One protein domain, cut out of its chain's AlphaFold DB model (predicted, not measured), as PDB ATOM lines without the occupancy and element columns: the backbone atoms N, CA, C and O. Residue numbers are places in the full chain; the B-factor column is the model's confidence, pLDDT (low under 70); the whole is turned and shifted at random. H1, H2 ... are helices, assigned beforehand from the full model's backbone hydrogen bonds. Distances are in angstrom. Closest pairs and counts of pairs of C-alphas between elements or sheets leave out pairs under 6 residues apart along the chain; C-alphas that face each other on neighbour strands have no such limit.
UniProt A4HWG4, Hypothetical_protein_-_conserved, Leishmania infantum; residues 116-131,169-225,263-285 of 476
ATOM      1  N   PRO A 116     505.878 446.865 867.642       86.46
ATOM      2  CA  PRO A 116     507.280 446.720 867.266       86.46
ATOM      3  C   PRO A 116     507.418 445.688 866.135       86.46
ATOM      4  O   PRO A 116     506.685 444.699 866.102       86.46
ATOM      5  N   LEU A 117     508.375 445.890 865.229       85.02
ATOM      6  CA  LEU A 117     508.771 444.877 864.246       85.02
ATOM      7  C   LEU A 117     509.520 443.760 864.981       85.02
ATOM      8  O   LEU A 117     510.445 444.071 865.725       85.02
ATOM      9  N   THR A 118     509.160 442.485 864.809       88.35
ATOM     10  CA  THR A 118     509.933 441.382 865.418       88.35
ATOM     11  C   THR A 118     511.158 441.044 864.576       88.35
ATOM     12  O   THR A 118     511.175 441.291 863.366       88.35
ATOM     13  N   TYR A 119     512.184 440.471 865.206       86.90
ATOM     14  CA  TYR A 119     513.434 440.165 864.515       86.90
ATOM     15  C   TYR A 119     513.222 439.163 863.377       86.90
ATOM     16  O   TYR A 119     513.784 439.320 862.300       86.90
ATOM     17  N   GLU A 120     512.343 438.179 863.563       81.46
ATOM     18  CA  GLU A 120     512.024 437.182 862.541       81.46
ATOM     19  C   GLU A 120     511.373 437.809 861.307       81.46
ATOM     20  O   GLU A 120     511.645 437.373 860.189       81.46
ATOM     21  N   VAL A 121     510.528 438.829 861.495       78.76
ATOM     22  CA  VAL A 121     509.899 439.553 860.383       78.76
ATOM     23  C   VAL A 121     510.937 440.414 859.670       78.76
ATOM     24  O   VAL A 121     511.026 440.344 858.449       78.76
ATOM     25  N   HIS A 122     511.771 441.154 860.410       81.90
ATOM     26  CA  HIS A 122     512.877 441.921 859.818       81.90
ATOM     27  C   HIS A 122     513.810 441.032 859.003       81.90
ATOM     28  O   HIS A 122     514.159 441.364 857.879       81.90
ATOM     29  N   ARG A 123     514.161 439.866 859.542       79.92
ATOM     30  CA  ARG A 123     515.027 438.895 858.880       79.92
ATOM     31  C   ARG A 123     514.431 438.400 857.565       79.92
ATOM     32  O   ARG A 123     515.145 438.362 856.576       79.92
ATOM     33  N   LYS A 124     513.132 438.078 857.535       73.57
ATOM     34  CA  LYS A 124     512.425 437.696 856.299       73.57
ATOM     35  C   LYS A 124     512.418 438.824 855.269       73.57
ATOM     36  O   LYS A 124     512.682 438.569 854.102       73.57
ATOM     37  N   ILE A 125     512.140 440.054 855.705       71.29
ATOM     38  CA  ILE A 125     512.155 441.236 854.832       71.29
ATOM     39  C   ILE A 125     513.560 441.438 854.268       71.29
ATOM     40  O   ILE A 125     513.716 441.573 853.062       71.29
ATOM     41  N   TRP A 126     514.586 441.408 855.113       74.79
ATOM     42  CA  TRP A 126     515.975 441.545 854.688       74.79
ATOM     43  C   TRP A 126     516.343 440.493 853.639       74.79
ATOM     44  O   TRP A 126     516.787 440.843 852.551       74.79
ATOM     45  N   SER A 127     516.039 439.219 853.915       69.65
ATOM     46  CA  SER A 127     516.299 438.125 852.981       69.65
ATOM     47  C   SER A 127     515.574 438.296 851.644       69.65
ATOM     48  O   SER A 127     516.196 438.114 850.605       69.65
ATOM     49  N   ARG A 128     514.295 438.696 851.649       66.67
ATOM     50  CA  ARG A 128     513.515 438.919 850.417       66.67
ATOM     51  C   ARG A 128     514.123 440.016 849.539       66.67
ATOM     52  O   ARG A 128     514.097 439.909 848.320       66.67
ATOM     53  N   ASN A 129     514.665 441.068 850.148       64.19
ATOM     54  CA  ASN A 129     515.194 442.213 849.406       64.19
ATOM     55  C   ASN A 129     516.638 442.037 848.944       64.19
ATOM     56  O   ASN A 129     517.010 442.587 847.913       64.19
ATOM     57  N   GLU A 130     517.442 441.297 849.704       60.36
ATOM     58  CA  GLU A 130     518.846 441.055 849.375       60.36
ATOM     59  C   GLU A 130     519.022 439.870 848.422       60.36
ATOM     60  O   GLU A 130     519.809 439.954 847.482       60.36
ATOM     61  N   TYR A 131     518.253 438.796 848.619       55.16
ATOM     62  CA  TYR A 131     518.399 437.563 847.845       55.16
ATOM     63  C   TYR A 131     517.356 437.419 846.733       55.16
ATOM     64  O   TYR A 131     517.542 436.576 845.863       55.16
ATOM     65  N   GLU A 169     524.797 433.612 855.063       64.20
ATOM     66  CA  GLU A 169     524.936 435.074 855.072       64.20
ATOM     67  C   GLU A 169     526.387 435.458 855.390       64.20
ATOM     68  O   GLU A 169     526.969 434.957 856.362       64.20
ATOM     69  N   ASP A 170     526.972 436.338 854.572       63.83
ATOM     70  CA  ASP A 170     528.315 436.844 854.829       63.83
ATOM     71  C   ASP A 170     528.335 437.548 856.201       63.83
ATOM     72  O   ASP A 170     527.391 438.265 856.551       63.83
ATOM     73  N   PRO A 171     529.395 437.389 857.019       69.98
ATOM     74  CA  PRO A 171     529.453 438.006 858.347       69.98
ATOM     75  C   PRO A 171     529.228 439.526 858.332       69.98
ATOM     76  O   PRO A 171     528.668 440.073 859.282       69.98
ATOM     77  N   ILE A 172     529.637 440.186 857.243       64.80
ATOM     78  CA  ILE A 172     529.445 441.622 857.009       64.80
ATOM     79  C   ILE A 172     527.956 441.948 856.825       64.80
ATOM     80  O   ILE A 172     527.469 442.910 857.422       64.80
ATOM     81  N   ASP A 173     527.225 441.138 856.062       77.19
ATOM     82  CA  ASP A 173     525.792 441.333 855.822       77.19
ATOM     83  C   ASP A 173     524.994 441.065 857.105       77.19
ATOM     84  O   ASP A 173     524.120 441.857 857.466       77.19
ATOM     85  N   LYS A 174     525.393 440.050 857.893       81.85
ATOM     86  CA  LYS A 174     524.815 439.799 859.225       81.85
ATOM     87  C   LYS A 174     524.974 441.012 860.145       81.85
ATOM     88  O   LYS A 174     524.007 441.395 860.809       81.85
ATOM     89  N   GLU A 175     526.159 441.618 860.213       83.86
ATOM     90  CA  GLU A 175     526.405 442.796 861.055       83.86
ATOM     91  C   GLU A 175     525.590 444.013 860.590       83.86
ATOM     92  O   GLU A 175     524.927 444.657 861.408       83.86
ATOM     93  N   GLN A 176     525.548 444.279 859.278       82.58
ATOM     94  CA  GLN A 176     524.738 445.361 858.706       82.58
ATOM     95  C   GLN A 176     523.244 445.165 858.980       82.58
ATOM     96  O   GLN A 176     522.563 446.104 859.404       82.58
ATOM     97  N   ARG A 177     522.731 443.942 858.814       86.18
ATOM     98  CA  ARG A 177     521.336 443.593 859.105       86.18
ATOM     99  C   ARG A 177     520.989 443.809 860.572       86.18
ATOM    100  O   ARG A 177     519.912 444.332 860.880       86.18
ATOM    101  N   LEU A 178     521.866 443.372 861.477       89.39
ATOM    102  CA  LEU A 178     521.674 443.521 862.920       89.39
ATOM    103  C   LEU A 178     521.703 444.993 863.337       89.39
ATOM    104  O   LEU A 178     520.827 445.417 864.092       89.39
ATOM    105  N   GLU A 179     522.639 445.789 862.817       87.47
ATOM    106  CA  GLU A 179     522.710 447.220 863.120       87.47
ATOM    107  C   GLU A 179     521.498 447.973 862.548       87.47
ATOM    108  O   GLU A 179     520.873 448.758 863.263       87.47
ATOM    109  N   ALA A 180     521.071 447.667 861.318       81.05
ATOM    110  CA  ALA A 180     519.852 448.231 860.738       81.05
ATOM    111  C   ALA A 180     518.618 447.934 861.608       81.05
ATOM    112  O   ALA A 180     517.827 448.829 861.919       81.05
ATOM    113  N   TYR A 181     518.475 446.689 862.069       88.00
ATOM    114  CA  TYR A 181     517.374 446.310 862.946       88.00
ATOM    115  C   TYR A 181     517.431 446.999 864.313       88.00
ATOM    116  O   TYR A 181     516.409 447.444 864.843       88.00
ATOM    117  N   LYS A 182     518.632 447.125 864.884       88.49
ATOM    118  CA  LYS A 182     518.861 447.826 866.148       88.49
ATOM    119  C   LYS A 182     518.438 449.291 866.060       88.49
ATOM    120  O   LYS A 182     517.758 449.761 866.969       88.49
ATOM    121  N   GLN A 183     518.758 449.987 864.968       83.85
ATOM    122  CA  GLN A 183     518.327 451.372 864.747       83.85
ATOM    123  C   GLN A 183     516.797 451.495 864.666       83.85
ATOM    124  O   GLN A 183     516.209 452.359 865.322       83.85
ATOM    125  N   ILE A 184     516.128 450.581 863.949       83.73
ATOM    126  CA  ILE A 184     514.655 450.525 863.882       83.73
ATOM    127  C   ILE A 184     514.054 450.360 865.284       83.73
ATOM    128  O   ILE A 184     513.130 451.084 865.666       83.73
ATOM    129  N   MET A 185     514.591 449.427 866.072       87.21
ATOM    130  CA  MET A 185     514.113 449.155 867.427       87.21
ATOM    131  C   MET A 185     514.374 450.316 868.393       87.21
ATOM    132  O   MET A 185     513.490 450.648 869.183       87.21
ATOM    133  N   LEU A 186     515.535 450.974 868.319       87.31
ATOM    134  CA  LEU A 186     515.854 452.158 869.125       87.31
ATOM    135  C   LEU A 186     514.914 453.327 868.817       87.31
ATOM    136  O   LEU A 186     514.405 453.960 869.745       87.31
ATOM    137  N   ARG A 187     514.625 453.578 867.535       80.69
ATOM    138  CA  ARG A 187     513.672 454.614 867.116       80.69
ATOM    139  C   ARG A 187     512.252 454.306 867.588       80.69
ATOM    140  O   ARG A 187     511.567 455.175 868.121       80.69
ATOM    141  N   TRP A 188     511.809 453.055 867.460       86.98
ATOM    142  CA  TRP A 188     510.516 452.646 868.007       86.98
ATOM    143  C   TRP A 188     510.469 452.829 869.530       86.98
ATOM    144  O   TRP A 188     509.517 453.402 870.063       86.98
ATOM    145  N   TYR A 189     511.515 452.399 870.240       87.75
ATOM    146  CA  TYR A 189     511.585 452.494 871.695       87.75
ATOM    147  C   TYR A 189     511.598 453.946 872.185       87.75
ATOM    148  O   TYR A 189     510.908 454.263 873.154       87.75
ATOM    149  N   SER A 190     512.306 454.855 871.507       81.39
ATOM    150  CA  SER A 190     512.328 456.280 871.864       81.39
ATOM    151  C   SER A 190     510.940 456.919 871.744       81.39
ATOM    152  O   SER A 190     510.518 457.660 872.638       81.39
ATOM    153  N   HIS A 191     510.173 456.556 870.707       79.68
ATOM    154  CA  HIS A 191     508.780 456.974 870.556       79.68
ATOM    155  C   HIS A 191     507.919 456.463 871.713       79.68
ATOM    156  O   HIS A 191     507.154 457.232 872.302       79.68
ATOM    157  N   ILE A 192     508.058 455.185 872.081       83.65
ATOM    158  CA  ILE A 192     507.340 454.614 873.224       83.65
ATOM    159  C   ILE A 192     507.717 455.334 874.515       83.65
ATOM    160  O   ILE A 192     506.815 455.774 875.221       83.65
ATOM    161  N   HIS A 193     509.002 455.546 874.789       83.00
ATOM    162  CA  HIS A 193     509.478 456.192 876.011       83.00
ATOM    163  C   HIS A 193     508.902 457.609 876.190       83.00
ATOM    164  O   HIS A 193     508.418 457.965 877.268       83.00
ATOM    165  N   VAL A 194     508.848 458.402 875.112       77.61
ATOM    166  CA  VAL A 194     508.181 459.717 875.117       77.61
ATOM    167  C   VAL A 194     506.688 459.589 875.419       77.61
ATOM    168  O   VAL A 194     506.122 460.397 876.160       77.61
ATOM    169  N   LEU A 195     506.025 458.583 874.849       76.81
ATOM    170  CA  LEU A 195     504.604 458.348 875.075       76.81
ATOM    171  C   LEU A 195     504.318 457.847 876.493       76.81
ATOM    172  O   LEU A 195     503.319 458.274 877.068       76.81
ATOM    173  N   GLU A 196     505.177 457.020 877.090       78.17
ATOM    174  CA  GLU A 196     505.054 456.573 878.483       78.17
ATOM    175  C   GLU A 196     505.102 457.749 879.470       78.17
ATOM    176  O   GLU A 196     504.363 457.747 880.456       78.17
ATOM    177  N   GLY A 197     505.891 458.788 879.169       75.39
ATOM    178  CA  GLY A 197     505.980 460.011 879.973       75.39
ATOM    179  C   GLY A 197     504.714 460.879 879.971       75.39
ATOM    180  O   GLY A 197     504.555 461.742 880.836       75.39
ATOM    181  N   LYS A 198     503.777 460.663 879.037       74.12
ATOM    182  CA  LYS A 198     502.538 461.450 878.970       74.12
ATOM    183  C   LYS A 198     501.494 460.956 879.968       74.12
ATOM    184  O   LYS A 198     501.181 459.764 879.987       74.12
ATOM    185  N   PRO A 199     500.836 461.846 880.731       71.11
ATOM    186  CA  PRO A 199     499.907 461.446 881.785       71.11
ATOM    187  C   PRO A 199     498.684 460.670 881.266       71.11
ATOM    188  O   PRO A 199     498.158 459.811 881.976       71.11
ATOM    189  N   GLU A 200     498.211 460.923 880.043       69.62
ATOM    190  CA  GLU A 200     497.084 460.211 879.420       69.62
ATOM    191  C   GLU A 200     497.419 458.746 879.125       69.62
ATOM    192  O   GLU A 200     496.584 457.851 879.311       69.62
ATOM    193  N   VAL A 201     498.646 458.514 878.660       67.22
ATOM    194  CA  VAL A 201     499.178 457.197 878.319       67.22
ATOM    195  C   VAL A 201     499.582 456.475 879.600       67.22
ATOM    196  O   VAL A 201     499.084 455.373 879.839       67.22
ATOM    197  N   ALA A 202     500.330 457.136 880.490       70.13
ATOM    198  CA  ALA A 202     500.721 456.634 881.804       70.13
ATOM    199  C   ALA A 202     499.516 456.125 882.609       70.13
ATOM    200  O   ALA A 202     499.505 454.977 883.042       70.13
ATOM    201  N   LYS A 203     498.421 456.899 882.716       69.15
ATOM    202  CA  LYS A 203     497.180 456.473 883.411       69.15
ATOM    203  C   LYS A 203     496.623 455.143 882.904       69.15
ATOM    204  O   LYS A 203     495.947 454.422 883.641       69.15
ATOM    205  N   ARG A 204     496.843 454.827 881.630       65.27
ATOM    206  CA  ARG A 204     496.364 453.595 881.008       65.27
ATOM    207  C   ARG A 204     497.403 452.474 881.080       65.27
ATOM    208  O   ARG A 204     496.989 451.337 881.311       65.27
ATOM    209  N   LEU A 205     498.691 452.802 880.978       66.78
ATOM    210  CA  LEU A 205     499.828 451.903 881.208       66.78
ATOM    211  C   LEU A 205     499.939 451.431 882.660       66.78
ATOM    212  O   LEU A 205     500.363 450.307 882.896       66.78
ATOM    213  N   VAL A 206     499.429 452.198 883.631       58.87
ATOM    214  CA  VAL A 206     499.299 451.768 885.039       58.87
ATOM    215  C   VAL A 206     498.585 450.408 885.163       58.87
ATOM    216  O   VAL A 206     498.812 449.670 886.120       58.87
ATOM    217  N   ARG A 207     497.755 450.011 884.181       60.78
ATOM    218  CA  ARG A 207     497.137 448.672 884.156       60.78
ATOM    219  C   ARG A 207     498.084 447.535 883.763       60.78
ATOM    220  O   ARG A 207     497.809 446.406 884.155       60.78
ATOM    221  N   VAL A 208     499.140 447.823 883.010       60.27
ATOM    222  CA  VAL A 208     500.166 446.869 882.548       60.27
ATOM    223  C   VAL A 208     501.261 446.697 883.612       60.27
ATOM    224  O   VAL A 208     501.991 445.716 883.597       60.27
ATOM    225  N   ARG A 209     501.314 447.591 884.618       64.08
ATOM    226  CA  ARG A 209     502.222 447.565 885.791       64.08
ATOM    227  C   ARG A 209     503.723 447.527 885.473       64.08
ATOM    228  O   ARG A 209     504.516 447.510 886.409       64.08
ATOM    229  N   ARG A 210     504.116 447.519 884.201       74.48
ATOM    230  CA  ARG A 210     505.504 447.452 883.749       74.48
ATOM    231  C   ARG A 210     505.704 448.399 882.571       74.48
ATOM    232  O   ARG A 210     504.843 448.471 881.691       74.48
ATOM    233  N   ALA A 211     506.808 449.135 882.613       82.34
ATOM    234  CA  ALA A 211     507.284 449.926 881.487       82.34
ATOM    235  C   ALA A 211     507.727 449.001 880.347       82.34
ATOM    236  O   ALA A 211     507.943 447.800 880.558       82.34
ATOM    237  N   CYS A 212     507.834 449.559 879.147       87.69
ATOM    238  CA  CYS A 212     508.435 448.861 878.025       87.69
ATOM    239  C   CYS A 212     509.899 448.501 878.366       87.69
ATOM    240  O   CYS A 212     510.657 449.388 878.771       87.69
ATOM    241  N   PRO A 213     510.310 447.225 878.231       90.97
ATOM    242  CA  PRO A 213     511.632 446.779 878.662       90.97
ATOM    243  C   PRO A 213     512.738 447.453 877.853       90.97
ATOM    244  O   PRO A 213     512.667 447.504 876.621       90.97
ATOM    245  N   SER A 214     513.766 447.952 878.537       91.73
ATOM    246  CA  SER A 214     514.917 448.569 877.870       91.73
ATOM    247  C   SER A 214     515.869 447.509 877.306       91.73
ATOM    248  O   SER A 214     515.843 446.341 877.711       91.73
ATOM    249  N   MET A 215     516.729 447.902 876.365       90.79
ATOM    250  CA  MET A 215     517.746 446.998 875.821       90.79
ATOM    251  C   MET A 215     518.716 446.543 876.924       90.79
ATOM    252  O   MET A 215     519.066 445.367 876.999       90.79
ATOM    253  N   GLU A 216     519.086 447.438 877.839       90.28
ATOM    254  CA  GLU A 216     519.979 447.159 878.967       90.28
ATOM    255  C   GLU A 216     519.367 446.137 879.934       90.28
ATOM    256  O   GLU A 216     520.063 445.233 880.391       90.28
ATOM    257  N   GLU A 217     518.059 446.218 880.203       89.36
ATOM    258  CA  GLU A 217     517.349 445.224 881.020       89.36
ATOM    259  C   GLU A 217     517.386 443.829 880.383       89.36
ATOM    260  O   GLU A 217     517.484 442.811 881.081       89.36
ATOM    261  N   VAL A 218     517.310 443.760 879.051       90.77
ATOM    262  CA  VAL A 218     517.395 442.505 878.296       90.77
ATOM    263  C   VAL A 218     518.805 441.940 878.346       90.77
ATOM    264  O   VAL A 218     518.963 440.770 878.696       90.77
ATOM    265  N   VAL A 219     519.822 442.765 878.084       89.81
ATOM    266  CA  VAL A 219     521.236 442.374 878.190       89.81
ATOM    267  C   VAL A 219     521.550 441.885 879.604       89.81
ATOM    268  O   VAL A 219     522.146 440.821 879.779       89.81
ATOM    269  N   TYR A 220     521.077 442.596 880.630       87.58
ATOM    270  CA  TYR A 220     521.224 442.176 882.021       87.58
ATOM    271  C   TYR A 220     520.540 440.828 882.290       87.58
ATOM    272  O   TYR A 220     521.122 439.947 882.917       87.58
ATOM    273  N   SER A 221     519.325 440.626 881.770       87.63
ATOM    274  CA  SER A 221     518.586 439.368 881.939       87.63
ATOM    275  C   SER A 221     519.247 438.173 881.246       87.63
ATOM    276  O   SER A 221     519.137 437.051 881.735       87.63
ATOM    277  N   LEU A 222     519.885 438.392 880.092       86.52
ATOM    278  CA  LEU A 222     520.580 437.350 879.331       86.52
ATOM    279  C   LEU A 222     521.931 436.988 879.968       86.52
ATOM    280  O   LEU A 222     522.310 435.818 880.018       86.52
ATOM    281  N   THR A 223     522.640 437.982 880.507       83.81
ATOM    282  CA  THR A 223     523.919 437.783 881.213       83.81
ATOM    283  C   THR A 223     523.727 437.138 882.587       83.81
ATOM    284  O   THR A 223     524.494 436.246 882.961       83.81
ATOM    285  N   HIS A 224     522.663 437.520 883.301       82.09
ATOM    286  CA  HIS A 224     522.306 437.023 884.629       82.09
ATOM    287  C   HIS A 224     520.982 436.245 884.581       82.09
ATOM    288  O   HIS A 224     519.962 436.735 885.080       82.09
ATOM    289  N   PRO A 225     520.958 435.026 884.005       71.68
ATOM    290  CA  PRO A 225     519.772 434.190 884.073       71.68
ATOM    291  C   PRO A 225     519.497 433.886 885.549       71.68
ATOM    292  O   PRO A 225     520.258 433.159 886.191       71.68
ATOM    293  N   MET A 263     529.383 437.204 876.708       67.40
ATOM    294  CA  MET A 263     528.297 438.084 876.285       67.40
ATOM    295  C   MET A 263     527.328 437.357 875.335       67.40
ATOM    296  O   MET A 263     527.768 436.536 874.523       67.40
ATOM    297  N   PRO A 264     526.010 437.623 875.447       76.72
ATOM    298  CA  PRO A 264     525.023 437.110 874.501       76.72
ATOM    299  C   PRO A 264     525.251 437.711 873.107       76.72
ATOM    300  O   PRO A 264     525.648 438.871 872.994       76.72
ATOM    301  N   ASP A 265     524.988 436.924 872.059       86.44
ATOM    302  CA  ASP A 265     525.085 437.387 870.667       86.44
ATOM    303  C   ASP A 265     524.133 438.577 870.437       86.44
ATOM    304  O   ASP A 265     523.032 438.621 870.993       86.44
ATOM    305  N   MET A 266     524.523 439.544 869.602       87.99
ATOM    306  CA  MET A 266     523.681 440.706 869.294       87.99
ATOM    307  C   MET A 266     522.348 440.276 868.670       87.99
ATOM    308  O   MET A 266     521.304 440.845 868.988       87.99
ATOM    309  N   GLU A 267     522.368 439.222 867.850       90.91
ATOM    310  CA  GLU A 267     521.162 438.592 867.309       90.91
ATOM    311  C   GLU A 267     520.229 438.093 868.424       90.91
ATOM    312  O   GLU A 267     519.027 438.359 868.402       90.91
ATOM    313  N   GLU A 268     520.780 437.445 869.455       90.35
ATOM    314  CA  GLU A 268     520.017 436.968 870.611       90.35
ATOM    315  C   GLU A 268     519.466 438.129 871.452       90.35
ATOM    316  O   GLU A 268     518.307 438.082 871.880       90.35
ATOM    317  N   ILE A 269     520.256 439.191 871.656       92.42
ATOM    318  CA  ILE A 269     519.815 440.404 872.356       92.42
ATOM    319  C   ILE A 269     518.628 441.032 871.621       92.42
ATOM    320  O   ILE A 269     517.595 441.285 872.243       92.42
ATOM    321  N   LEU A 270     518.743 441.263 870.311       93.21
ATOM    322  CA  LEU A 270     517.719 441.936 869.510       93.21
ATOM    323  C   LEU A 270     516.454 441.083 869.343       93.21
ATOM    324  O   LEU A 270     515.340 441.604 869.479       93.21
ATOM    325  N   ALA A 271     516.591 439.771 869.132       92.42
ATOM    326  CA  ALA A 271     515.459 438.845 869.105       92.42
ATOM    327  C   ALA A 271     514.728 438.817 870.457       92.42
ATOM    328  O   ALA A 271     513.501 438.924 870.523       92.42
ATOM    329  N   THR A 272     515.475 438.763 871.563       92.90
ATOM    330  CA  THR A 272     514.886 438.777 872.908       92.90
ATOM    331  C   THR A 272     514.225 440.120 873.212       92.90
ATOM    332  O   THR A 272     513.115 440.152 873.747       92.90
ATOM    333  N   TRP A 273     514.876 441.234 872.874       94.30
ATOM    334  CA  TRP A 273     514.366 442.571 873.159       94.30
ATOM    335  C   TRP A 273     513.087 442.859 872.385       94.30
ATOM    336  O   TRP A 273     512.071 443.201 872.993       94.30
ATOM    337  N   SER A 274     513.088 442.616 871.076       92.86
ATOM    338  CA  SER A 274     511.898 442.784 870.243       92.86
ATOM    339  C   SER A 274     510.741 441.888 870.675       92.86
ATOM    340  O   SER A 274     509.610 442.364 870.776       92.86
ATOM    341  N   SER A 275     511.013 440.634 871.046       91.23
ATOM    342  CA  SER A 275     509.999 439.717 871.576       91.23
ATOM    343  C   SER A 275     509.397 440.215 872.895       91.23
ATOM    344  O   SER A 275     508.175 440.209 873.081       91.23
ATOM    345  N   ARG A 276     510.219 440.716 873.826       91.38
ATOM    346  CA  ARG A 276     509.706 441.290 875.081       91.38
ATOM    347  C   ARG A 276     508.906 442.572 874.846       91.38
ATOM    348  O   ARG A 276     507.843 442.726 875.450       91.38
ATOM    349  N   CYS A 277     509.358 443.447 873.948       91.18
ATOM    350  CA  CYS A 277     508.624 444.647 873.539       91.18
ATOM    351  C   CYS A 277     507.285 444.301 872.877       91.18
ATOM    352  O   CYS A 277     506.265 444.910 873.197       91.18
ATOM    353  N   TRP A 278     507.258 443.285 872.011       89.73
ATOM    354  CA  TRP A 278     506.040 442.781 871.379       89.73
ATOM    355  C   TRP A 278     505.041 442.265 872.415       89.73
ATOM    356  O   TRP A 278     503.866 442.631 872.384       89.73
ATOM    357  N   ASN A 279     505.502 441.465 873.378       87.18
ATOM    358  CA  ASN A 279     504.657 440.957 874.457       87.18
ATOM    359  C   ASN A 279     504.098 442.090 875.331       87.18
ATOM    360  O   ASN A 279     502.892 442.130 875.581       87.18
ATOM    361  N   TRP A 280     504.936 443.056 875.718       88.12
ATOM    362  CA  TRP A 280     504.494 444.259 876.427       88.12
ATOM    363  C   TRP A 280     503.445 445.046 875.626       88.12
ATOM    364  O   TRP A 280     502.417 445.467 876.169       88.12
ATOM    365  N   TRP A 281     503.666 445.212 874.319       86.07
ATOM    366  CA  TRP A 281     502.738 445.915 873.442       86.07
ATOM    367  C   TRP A 281     501.395 445.186 873.384       86.07
ATOM    368  O   TRP A 281     500.356 445.802 873.622       86.07
ATOM    369  N   GLN A 282     501.410 443.866 873.180       82.81
ATOM    370  CA  GLN A 282     500.220 443.013 873.185       82.81
ATOM    371  C   GLN A 282     499.432 443.148 874.493       82.81
ATOM    372  O   GLN A 282     498.212 443.308 874.458       82.81
ATOM    373  N   GLU A 283     500.101 443.128 875.647       78.92
ATOM    374  CA  GLU A 283     499.466 443.335 876.955       78.92
ATOM    375  C   GLU A 283     498.852 444.736 877.100       78.92
ATOM    376  O   GLU A 283     497.783 444.898 877.698       78.92
ATOM    377  N   THR A 284     499.496 445.741 876.509       75.17
ATOM    378  CA  THR A 284     499.074 447.144 876.550       75.17
ATOM    379  C   THR A 284     497.867 447.429 875.656       75.17
ATOM    380  O   THR A 284     496.929 448.134 876.063       75.17
ATOM    381  N   VAL A 285     497.860 446.891 874.433       71.98
ATOM    382  CA  VAL A 285     496.804 447.150 873.446       71.98
ATOM    383  C   VAL A 285     495.613 446.207 873.588       71.98
ATOM    384  O   VAL A 285     494.481 446.634 873.313       71.98
TER     385      VAL A 285
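Overview. This is residues 116 to 131, 169 to 225 and 263 to 285 of the 476 residues of the protein "Hypothetical_protein_-_conserved" of Leishmania infantum (UniProt A4HWG4). What is the picture? Two long helices, H2 and H5, lie side by side running the same way; H1 and H4 pack on H5 at steep tilts, and short H3 turns off the end of H2. What makes it up? The printed part has 96 residues with five named helices, H1 to H5 in order: all helix, mostly crossed packing, only just compact, close to loose, radius of gyration of the C-alphas 14.8 A, spans 46 by 32 by 18 A.

Arrangement. What does H1, residues 119 to 131, touch? It touches H5, residues 266 to 285, with residues 119 to 120 alone, closest C-alphas Tyr 119 and Ala 271, 5.2 A. It touches H2, residues 171 to 196, closest C-alphas His 122 and Tyr 181, 7.0 A. What else touches? H2 and H5 touch at a shallow tilt of 29 degrees, closest C-alphas Leu 178 and Glu 267, 6.6 A. H3, residues 199 to 205, touches H2 only at the corner, and H4, residues 215 to 223, touches H5, closest C-alphas Val 218 and Trp 273, 6.0 A. Are the helix backbones complete? Every O i to N i+4 pair is within hydrogen-bond range in H1, H2, H4 and H5, and 2 of 3 in H3.

Along the chain. Where does H1 begin? C-alpha 119 is at (513.434, 440.165, 864.515). How long are H2 and H5? H2 measures 36.7 A and H5 27.9 A, ending at C-alpha 285, (496.804, 447.150, 873.446).

Size, cuts and confidence. Where are the cuts? Residues 132 to 168 and 226 to 262 are not printed; the C-alpha gaps are 10.1 A and 12.2 A. Where is confidence low? The pLDDT is under 70 at 19 residues, among them 127 to 131 and 203 to 209.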